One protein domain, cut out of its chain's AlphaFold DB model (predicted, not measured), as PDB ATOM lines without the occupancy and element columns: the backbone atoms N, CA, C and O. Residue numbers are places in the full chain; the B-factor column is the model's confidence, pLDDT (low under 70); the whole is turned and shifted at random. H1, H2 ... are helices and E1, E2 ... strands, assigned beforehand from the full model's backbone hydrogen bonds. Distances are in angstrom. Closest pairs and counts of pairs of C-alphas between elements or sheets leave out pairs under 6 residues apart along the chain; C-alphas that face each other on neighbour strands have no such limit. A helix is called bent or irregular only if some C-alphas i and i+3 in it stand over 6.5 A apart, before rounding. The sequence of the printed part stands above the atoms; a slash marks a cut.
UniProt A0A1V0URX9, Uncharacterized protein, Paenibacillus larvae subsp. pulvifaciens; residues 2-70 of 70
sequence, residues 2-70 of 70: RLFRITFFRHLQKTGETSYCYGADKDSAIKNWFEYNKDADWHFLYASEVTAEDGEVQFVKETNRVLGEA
ATOM      1  N   ARG A   2      30.699  21.763  -9.667       83.19
ATOM      2  CA  ARG A   2      29.435  21.273  -9.094       83.19
ATOM      3  C   ARG A   2      28.307  21.482 -10.096       83.19
ATOM      4  O   ARG A   2      28.407  22.380 -10.932       83.19
ATOM      5  N   LEU A   3      27.269  20.657 -10.020       84.38
ATOM      6  CA  LEU A   3      26.078  20.791 -10.850       84.38
ATOM      7  C   LEU A   3      25.006  21.558 -10.080       84.38
ATOM      8  O   LEU A   3      24.719  21.237  -8.932       84.38
ATOM      9  N   PHE A   4      24.393  22.539 -10.726       85.00
ATOM     10  CA  PHE A   4      23.281  23.296 -10.173       85.00
ATOM     11  C   PHE A   4      22.059  23.128 -11.063       85.00
ATOM     12  O   PHE A   4      22.145  23.278 -12.280       85.00
ATOM     13  N   ARG A   5      20.915  22.840 -10.447       86.62
ATOM     14  CA  ARG A   5      19.603  22.959 -11.078       86.62
ATOM     15  C   ARG A   5      19.164  24.402 -10.903       86.62
ATOM     16  O   ARG A   5      19.091  24.874  -9.771       86.62
ATOM     17  N   ILE A   6      18.871  25.085 -11.999       84.56
ATOM     18  CA  ILE A   6      18.464  26.487 -12.001       84.56
ATOM     19  C   ILE A   6      17.118  26.615 -12.701       84.56
ATOM     20  O   ILE A   6      16.942  26.117 -13.810       84.56
ATOM     21  N   THR A   7      16.168  27.276 -12.052       84.19
ATOM     22  CA  THR A   7      14.841  27.561 -12.591       84.19
ATOM     23  C   THR A   7      14.730  29.042 -12.939       84.19
ATOM     24  O   THR A   7      15.000  29.912 -12.107       84.19
ATOM     25  N   PHE A   8      14.293  29.310 -14.166       83.31
ATOM     26  CA  PHE A   8      14.082  30.636 -14.736       83.31
ATOM     27  C   PHE A   8      12.651  30.769 -15.257       83.31
ATOM     28  O   PHE A   8      11.985  29.768 -15.493       83.31
ATOM     29  N   PHE A   9      12.171  31.987 -15.479       84.44
ATOM     30  CA  PHE A   9      10.900  32.240 -16.164       84.44
ATOM     31  C   PHE A   9      11.041  33.414 -17.127       84.44
ATOM     32  O   PHE A   9      11.918  34.255 -16.939       84.44
ATOM     33  N   ARG A  10      10.179  33.489 -18.145       81.69
ATOM     34  CA  ARG A  10      10.060  34.691 -18.980       81.69
ATOM     35  C   ARG A  10       8.895  35.547 -18.530       81.69
ATOM     36  O   ARG A  10       7.873  35.012 -18.091       81.69
ATOM     37  N   HIS A  11       9.017  36.862 -18.681       71.88
ATOM     38  CA  HIS A  11       7.909  37.780 -18.437       71.88
ATOM     39  C   HIS A  11       6.649  37.313 -19.200       71.88
ATOM     40  O   HIS A  11       6.718  36.909 -20.361       71.88
ATOM     41  N   LEU A  12       5.496  37.320 -18.520       70.88
ATOM     42  CA  LEU A  12       4.191  36.820 -19.002       70.88
ATOM     43  C   LEU A  12       4.062  35.296 -19.208       70.88
ATOM     44  O   LEU A  12       2.960  34.828 -19.507       70.88
ATOM     45  N   GLN A  13       5.115  34.497 -19.009       74.88
ATOM     46  CA  GLN A  13       4.985  33.038 -18.978       74.88
ATOM     47  C   GLN A  13       4.580  32.546 -17.584       74.88
ATOM     48  O   GLN A  13       5.109  32.975 -16.563       74.88
ATOM     49  N   LYS A  14       3.636  31.598 -17.546       70.44
ATOM     50  CA  LYS A  14       3.142  30.977 -16.300       70.44
ATOM     51  C   LYS A  14       3.968  29.770 -15.848       70.44
ATOM     52  O   LYS A  14       3.710  29.209 -14.786       70.44
ATOM     53  N   THR A  15       4.911  29.332 -16.674       71.12
ATOM     54  CA  THR A  15       5.731  28.144 -16.446       71.12
ATOM     55  C   THR A  15       7.191  28.546 -16.411       71.12
ATOM     56  O   THR A  15       7.679  29.163 -17.355       71.12
ATOM     57  N   GLY A  16       7.878  28.183 -15.329       72.50
ATOM     58  CA  GLY A  16       9.327  28.283 -15.267       72.50
ATOM     59  C   GLY A  16       9.992  27.139 -16.030       72.50
ATOM     60  O   GLY A  16       9.501  26.009 -16.028       72.50
ATOM     61  N   GLU A  17      11.122  27.427 -16.660       82.75
ATOM     62  CA  GLU A  17      11.997  26.443 -17.280       82.75
ATOM     63  C   GLU A  17      13.152  26.109 -16.343       82.75
ATOM     64  O   GLU A  17      13.643  26.954 -15.598       82.75
ATOM     65  N   THR A  18      13.582  24.850 -16.358       83.75
ATOM     66  CA  THR A  18      14.708  24.383 -15.549       83.75
ATOM     67  C   THR A  18      15.876  24.028 -16.455       83.75
ATOM     68  O   THR A  18      15.711  23.301 -17.430       83.75
ATOM     69  N   SER A  19      17.063  24.504 -16.098       83.88
ATOM     70  CA  SER A  19      18.335  24.170 -16.730       83.88
ATOM     71  C   SER A  19      19.310  23.606 -15.704       83.88
ATOM     72  O   SER A  19      19.233  23.917 -14.517       83.88
ATOM     73  N   TYR A  20      20.240  22.778 -16.169       84.81
ATOM     74  CA  TYR A  20      21.326  22.246 -15.353       84.81
ATOM     75  C   TYR A  20      22.638  22.875 -15.797       84.81
ATOM     76  O   TYR A  20      22.980  22.844 -16.980       84.81
ATOM     77  N   CYS A  21      23.364  23.473 -14.858       84.94
ATOM     78  CA  CYS A  21      24.552  24.261 -15.153       84.94
ATOM     79  C   CYS A  21      25.696  23.870 -14.230       84.94
ATOM     80  O   CYS A  21      25.529  23.779 -13.014       84.94
ATOM     81  N   TYR A  22      26.872  23.663 -14.813       85.50
ATOM     82  CA  TYR A  22      28.089  23.443 -14.048       85.50
ATOM     83  C   TYR A  22      28.704  24.780 -13.622       85.50
ATOM     84  O   TYR A  22      28.811  25.711 -14.422       85.50
ATOM     85  N   GLY A  23      29.137  24.864 -12.365       86.56
ATOM     86  CA  GLY A  23      29.808  26.039 -11.810       86.56
ATOM     87  C   GLY A  23      30.772  25.682 -10.683       86.56
ATOM     88  O   GLY A  23      30.740  24.578 -10.132       86.56
ATOM     89  N   ALA A  24      31.671  26.610 -10.350       89.12
ATOM     90  CA  ALA A  24      32.458  26.522  -9.118       89.12
ATOM     91  C   ALA A  24      31.545  26.674  -7.888       89.12
ATOM     92  O   ALA A  24      31.683  25.939  -6.911       89.12
ATOM     93  N   ASP A  25      30.569  27.566  -8.014       86.06
ATOM     94  CA  ASP A  25      29.495  27.850  -7.079       86.06
ATOM     95  C   ASP A  25      28.197  28.169  -7.849       86.06
ATOM     96  O   ASP A  25      28.154  28.166  -9.088       86.06
ATOM     97  N   LYS A  26      27.129  28.420  -7.089       80.62
ATOM     98  CA  LYS A  26      25.792  28.711  -7.607       80.62
ATOM     99  C   LYS A  26      25.775  29.973  -8.473       80.62
ATOM    100  O   LYS A  26      25.175  29.965  -9.544       80.62
ATOM    101  N   ASP A  27      26.445  31.031  -8.030       87.00
ATOM    102  CA  ASP A  27      26.412  32.336  -8.697       87.00
ATOM    103  C   ASP A  27      27.161  32.284 -10.034       87.00
ATOM    104  O   ASP A  27      26.689  32.814 -11.039       87.00
ATOM    105  N   SER A  28      28.269  31.544 -10.083       89.50
ATOM    106  CA  SER A  28      29.010  31.246 -11.308       89.50
ATOM    107  C   SER A  28      28.165  30.441 -12.300       89.50
ATOM    108  O   SER A  28      28.175  30.736 -13.493       89.50
ATOM    109  N   ALA A  29      27.405  29.446 -11.828       86.88
ATOM    110  CA  ALA A  29      26.523  28.648 -12.682       86.88
ATOM    111  C   ALA A  29      25.364  29.480 -13.264       86.88
ATOM    112  O   ALA A  29      25.063  29.365 -14.453       86.88
ATOM    113  N   ILE A  30      24.759  30.353 -12.448       85.56
ATOM    114  CA  ILE A  30      23.715  31.296 -12.876       85.56
ATOM    115  C   ILE A  30      24.273  32.283 -13.904       85.56
ATOM    116  O   ILE A  30      23.676  32.463 -14.965       85.56
ATOM    117  N   LYS A  31      25.428  32.894 -13.616       88.56
ATOM    118  CA  LYS A  31      26.077  33.858 -14.510       88.56
ATOM    119  C   LYS A  31      26.387  33.237 -15.869       88.56
ATOM    120  O   LYS A  31      26.014  33.814 -16.884       88.56
ATOM    121  N   ASN A  32      26.993  32.048 -15.883       87.00
ATOM    122  CA  ASN A  32      27.286  31.332 -17.123       87.00
ATOM    123  C   ASN A  32      26.012  31.119 -17.947       87.00
ATOM    124  O   ASN A  32      25.994  31.409 -19.139       87.00
ATOM    125  N   TRP A  33      24.923  30.660 -17.321       86.50
ATOM    126  CA  TRP A  33      23.663  30.452 -18.034       86.50
ATOM    127  C   TRP A  33      23.091  31.751 -18.613       86.50
ATOM    128  O   TRP A  33      22.661  31.766 -19.769       86.50
ATOM    129  N   PHE A  34      23.121  32.846 -17.847       84.94
ATOM    130  CA  PHE A  34      22.664  34.154 -18.319       84.94
ATOM    131  C   PHE A  34      23.495  34.680 -19.484       84.94
ATOM    132  O   PHE A  34      22.925  35.220 -20.423       84.94
ATOM    133  N   GLU A  35      24.815  34.503 -19.471       87.31
ATOM    134  CA  GLU A  35      25.675  34.934 -20.579       87.31
ATOM    135  C   GLU A  35      25.304  34.240 -21.899       87.31
ATOM    136  O   GLU A  35      25.295  34.890 -22.947       87.31
ATOM    137  N   TYR A  36      24.909  32.961 -21.847       82.75
ATOM    138  CA  TYR A  36      24.404  32.222 -23.010       82.75
ATOM    139  C   TYR A  36      22.988  32.627 -23.444       82.75
ATOM    140  O   TYR A  36      22.636  32.438 -24.606       82.75
ATOM    141  N   ASN A  37      22.175  33.177 -22.538       82.25
ATOM    142  CA  ASN A  37      20.756  33.474 -22.767       82.25
ATOM    143  C   ASN A  37      20.421  34.973 -22.693       82.25
ATOM    144  O   ASN A  37      19.253  35.340 -22.578       82.25
ATOM    145  N   LYS A  38      21.435  35.839 -22.770       78.19
ATOM    146  CA  LYS A  38      21.343  37.287 -22.527       78.19
ATOM    147  C   LYS A  38      20.359  38.039 -23.431       78.19
ATOM    148  O   LYS A  38      19.911  39.118 -23.065       78.19
ATOM    149  N   ASP A  39      20.051  37.484 -24.601       79.75
ATOM    150  CA  ASP A  39      19.172  38.105 -25.598       79.75
ATOM    151  C   ASP A  39      17.689  37.747 -25.379       79.75
ATOM    152  O   ASP A  39      16.817  38.199 -26.121       79.75
ATOM    153  N   ALA A  40      17.385  36.925 -24.370       74.88
ATOM    154  CA  ALA A  40      16.034  36.540 -23.998       74.88
ATOM    155  C   ALA A  40      15.661  37.111 -22.623       74.88
ATOM    156  O   ALA A  40      16.488  37.186 -21.716       74.88
ATOM    157  N   ASP A  41      14.394  37.500 -22.476       83.31
ATOM    158  CA  ASP A  41      13.833  38.106 -21.263       83.31
ATOM    159  C   ASP A  41      13.614  37.053 -20.167       83.31
ATOM    160  O   ASP A  41      12.494  36.616 -19.900       83.31
ATOM    161  N   TRP A  42      14.718  36.553 -19.619       83.44
ATOM    162  CA  TRP A  42      14.741  35.557 -18.560       83.44
ATOM    163  C   TRP A  42      14.947  36.206 -17.200       83.44
ATOM    164  O   TRP A  42      15.826  37.041 -17.001       83.44
ATOM    165  N   HIS A  43      14.203  35.719 -16.221       82.31
ATOM    166  CA  HIS A  43      14.345  36.086 -14.826       82.31
ATOM    167  C   HIS A  43      14.697  34.854 -14.001       82.31
ATOM    168  O   HIS A  43      14.116  33.779 -14.167       82.31
ATOM    169  N   PHE A  44      15.655  35.018 -13.095       81.56
ATOM    170  CA  PHE A  44      16.035  33.984 -12.143       81.56
ATOM    171  C   PHE A  44      14.958  33.819 -11.071       81.56
ATOM    172  O   PHE A  44      14.484  34.807 -10.511       81.56
ATOM    173  N   LEU A  45      14.614  32.569 -10.760       81.25
ATOM    174  CA  LEU A  45      13.705  32.238  -9.667       81.25
ATOM    175  C   LEU A  45      14.440  31.525  -8.531       81.25
ATOM    176  O   LEU A  45      14.372  31.945  -7.379       81.25
ATOM    177  N   TYR A  46      15.122  30.425  -8.853       80.12
ATOM    178  CA  TYR A  46      15.699  29.533  -7.851       80.12
ATOM    179  C   TYR A  46      16.878  28.736  -8.409       80.12
ATOM    180  O   TYR A  46      16.885  28.373  -9.582       80.12
ATOM    181  N   ALA A  47      17.854  28.414  -7.555       81.81
ATOM    182  CA  ALA A  47      18.907  27.455  -7.864       81.81
ATOM    183  C   ALA A  47      19.274  26.605  -6.648       81.81
ATOM    184  O   ALA A  47      19.426  27.132  -5.543       81.81
ATOM    185  N   SER A  48      19.507  25.317  -6.885       82.12
ATOM    186  CA  SER A  48      19.996  24.358  -5.893       82.12
ATOM    187  C   SER A  48      21.171  23.557  -6.430       82.12
ATOM    188  O   SER A  48      21.188  23.176  -7.601       82.12
ATOM    189  N   GLU A  49      22.139  23.267  -5.562       84.00
ATOM    190  CA  GLU A  49      23.181  22.288  -5.866       84.00
ATOM    191  C   GLU A  49      22.543  20.901  -6.006       84.00
ATOM    192  O   GLU A  49      21.687  20.519  -5.209       84.00
ATOM    193  N   VAL A  50      22.922  20.172  -7.051       80.75
ATOM    194  CA  VAL A  50      22.475  18.804  -7.299       80.75
ATOM    195  C   VAL A  50      23.577  17.874  -6.823       80.75
ATOM    196  O   VAL A  50      24.633  17.773  -7.446       80.75
ATOM    197  N   THR A  51      23.322  17.186  -5.718       71.50
ATOM    198  CA  THR A  51      24.152  16.078  -5.247       71.50
ATOM    199  C   THR A  51      23.573  14.787  -5.811       71.50
ATOM    200  O   THR A  51      22.504  14.356  -5.388       71.50
ATOM    201  N   ALA A  52      24.237  14.199  -6.805       58.38
ATOM    202  CA  ALA A  52      23.876  12.873  -7.293       58.38
ATOM    203  C   ALA A  52      24.502  11.823  -6.363       58.38
ATOM    204  O   ALA A  52      25.725  11.682  -6.341       58.38
ATOM    205  N   GLU A  53      23.685  11.098  -5.602       49.97
ATOM    206  CA  GLU A  53      24.081   9.770  -5.127       49.97
ATOM    207  C   GLU A  53      23.954   8.816  -6.331       49.97
ATOM    208  O   GLU A  53      22.926   8.793  -7.002       49.97
ATOM    209  N   ASP A  54      25.035   8.108  -6.666       44.62
ATOM    210  CA  ASP A  54      25.094   7.059  -7.700       44.62
ATOM    211  C   ASP A  54      24.916   7.457  -9.181       44.62
ATOM    212  O   ASP A  54      24.599   6.626 -10.031       44.62
ATOM    213  N   GLY A  55      25.236   8.700  -9.551       42.31
ATOM    214  CA  GLY A  55      25.515   9.050 -10.956       42.31
ATOM    215  C   GLY A  55      24.300   9.183 -11.882       42.31
ATOM    216  O   GLY A  55      24.473   9.573 -13.038       42.31
ATOM    217  N   GLU A  56      23.081   8.968 -11.389       42.72
ATOM    218  CA  GLU A  56      21.859   9.394 -12.070       42.72
ATOM    219  C   GLU A  56      21.359  10.714 -11.471       42.72
ATOM    220  O   GLU A  56      21.001  10.809 -10.297       42.72
ATOM    221  N   VAL A  57      21.313  11.767 -12.295       44.97
ATOM    222  CA  VAL A  57      20.550  12.977 -11.967       44.97
ATOM    223  C   VAL A  57      19.093  12.543 -11.877       44.97
ATOM    224  O   VAL A  57      18.461  12.307 -12.907       44.97
ATOM    225  N   GLN A  58      18.557  12.400 -10.660       45.91
ATOM    226  CA  GLN A  58      17.135  12.132 -10.482       45.91
ATOM    227  C   GLN A  58      16.365  13.242 -11.200       45.91
ATOM    228  O   GLN A  58      16.432  14.414 -10.824       45.91
ATOM    229  N   PHE A  59      15.684  12.882 -12.288       41.81
ATOM    230  CA  PHE A  59      14.815  13.775 -13.035       41.81
ATOM    231  C   PHE A  59      13.692  14.234 -12.108       41.81
ATOM    232  O   PHE A  59      12.639  13.605 -12.014       41.81
ATOM    233  N   VAL A  60      13.896  15.354 -11.421       44.88
ATOM    234  CA  VAL A  60      12.822  16.006 -10.687       44.88
ATOM    235  C   VAL A  60      11.937  16.682 -11.730       44.88
ATOM    236  O   VAL A  60      12.172  17.821 -12.136       44.88
ATOM    237  N   LYS A  61      10.915  15.961 -12.209       40.12
ATOM    238  CA  LYS A  61       9.791  16.539 -12.958       40.12
ATOM    239  C   LYS A  61       8.937  17.369 -11.995       40.12
ATOM    240  O   LYS A  61       7.785  17.054 -11.727       40.12
ATOM    241  N   GLU A  62       9.506  18.439 -11.464       45.66
ATOM    242  CA  GLU A  62       8.746  19.483 -10.794       45.66
ATOM    243  C   GLU A  62       8.371  20.520 -11.841       45.66
ATOM    244  O   GLU A  62       9.080  21.493 -12.097       45.66
ATOM    245  N   THR A  63       7.209  20.311 -12.453       36.22
ATOM    246  CA  THR A  63       6.401  21.437 -12.906       36.22
ATOM    247  C   THR A  63       6.011  22.230 -11.663       36.22
ATOM    248  O   THR A  63       5.000  21.926 -11.031       36.22
ATOM    249  N   ASN A  64       6.820  23.223 -11.294       44.00
ATOM    250  CA  ASN A  64       6.412  24.237 -10.332       44.00
ATOM    251  C   ASN A  64       5.236  24.993 -10.950       44.00
ATOM    252  O   ASN A  64       5.391  25.865 -11.804       44.00
ATOM    253  N   ARG A  65       4.030  24.577 -10.566       36.41
ATOM    254  CA  ARG A  65       2.791  25.279 -10.861       36.41
ATOM    255  C   ARG A  65       2.883  26.601 -10.108       36.41
ATOM    256  O   ARG A  65       2.777  26.608  -8.886       36.41
ATOM    257  N   VAL A  66       3.099  27.705 -10.821       41.91
ATOM    258  CA  VAL A  66       2.865  29.033 -10.249       41.91
ATOM    259  C   VAL A  66       1.358  29.118 -10.022       41.91
ATOM    260  O   VAL A  66       0.584  29.384 -10.943       41.91
ATOM    261  N   LEU A  67       0.923  28.769  -8.812       40.03
ATOM    262  CA  LEU A  67      -0.405  29.106  -8.329       40.03
ATOM    263  C   LEU A  67      -0.399  30.623  -8.144       40.03
ATOM    264  O   LEU A  67       0.041  31.130  -7.120       40.03
ATOM    265  N   GLY A  68      -0.827  31.346  -9.179       34.91
ATOM    266  CA  GLY A  68      -1.414  32.658  -8.952       34.91
ATOM    267  C   GLY A  68      -2.656  32.429  -8.100       34.91
ATOM    268  O   GLY A  68      -3.562  31.714  -8.529       34.91
ATOM    269  N   GLU A  69      -2.634  32.928  -6.868       37.59
ATOM    270  CA  GLU A  69      -3.809  32.979  -6.007       37.59
ATOM    271  C   GLU A  69      -4.921  33.804  -6.682       37.59
ATOM    272  O   GLU A  69      -4.631  34.818  -7.317       37.59
ATOM    273  N   ALA A  70      -6.141  33.261  -6.562       36.75
ATOM    274  CA  ALA A  70      -7.499  33.788  -6.778       36.75
ATOM    275  C   ALA A  70      -7.705  35.082  -7.589       36.75
ATOM    276  O   ALA A  70      -7.317  36.174  -7.121       36.75
TER     277      ALA A  70
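This is residues 2 to 70 of the 70 residues of an uncharacterized protein of Paenibacillus larvae subsp. pulvifaciens (UniProt A0A1V0URX9). What would one see first in this model? A strongly twisted sheet of three strands, E2, E1 and E3, curls round one helix, H1, which packs on one of its faces. After E3 the last stretch, residues 51 to 70, has no named element; it folds back as a long tail on the side of the sheet away from H1 and makes the greatest length. What is it made of? The printed part has 69 residues, with one named helix and three named strands in the order E1, E2, H1, E3 along the chain; the class is mixed, helices and strands, and the sheet has the order E2, E1, E3, all antiparallel. How is the whole shaped? It is only just compact, close to loose, with a radius of gyration of the C-alphas of 13.0 A, and its C-alphas span 41 by 26 by 13 A along their three main axes, a flat outline.

Where are the strands? E1 holds residues 2 to 10 and measures 25.6 A from C-alpha 2 at (29.435, 21.273, -9.094) to C-alpha 10. E2 holds residues 17 to 23 and measures 18.6 A. E3 holds residues 42 to 50, measures 21.6 A, and ends with C-alpha 50 at (22.475, 18.804, -7.299). Does a strand bend? E3 bends by 64 degrees at residue 45. Where is the helix? H1 holds residues 26 to 37 and measures 16.7 A, beginning with C-alpha 26 at (25.792, 28.711, -7.607); it is not bent.

How do the strands pair? E1 is the inner strand, with the edge strands E2 and E3 as its neighbours. E2 and E1 form a hairpin and are antiparallel, with 147 degrees between their directions; N 6 and O 19 are 2.8 A apart and N 21 and O 4 are 2.9 A apart, both within hydrogen-bond range. E1 and E3 are antiparallel at 156 degrees, with N 7 and O 46 at 2.8 A and N 48 and O 5 at 2.9 A, again within hydrogen-bond range. Where does the helix stand? H1 is on the sheet, with 52 pairs of C-alphas within 10 A, and the sheet curls round its residues 26 to 34. The closest C-alphas of E2 and H1 are those of Gly 23 and Ala 29, 4.3 A apart; for E1 and H1 they are those of Phe 4 and Lys 26, 6.5 A apart; for H1 and E3 they are those of Lys 26 and Ala 47, 7.0 A apart. What is this arrangement called? It is two layers, a helix on one face of a sheet. E2, H1 and E3 make a split strand-helix-strand unit, two strands that run the same way with another strand, E1, between them, and its crossover is right-handed. Is the helix's backbone well formed? In H1 every O i to N i+4 pair is within hydrogen-bond range.

How large is it? The two C-alphas farthest apart in the domain, those of Asp 54 and Ala 70, are 42.2 A apart. Is the printed part whole, and how are its elements linked? The printed part has no cut and ends at residue 70, the chain's last residue. The links E2 to H1 and H1 to E3 are tight, with 2 and 4 residues, and the link E1 to E2 is short, with 6 residues. Where is the model's confidence low? The mean pLDDT of the printed part is 71.3, and the 19 residues 52 to 70 are under 70.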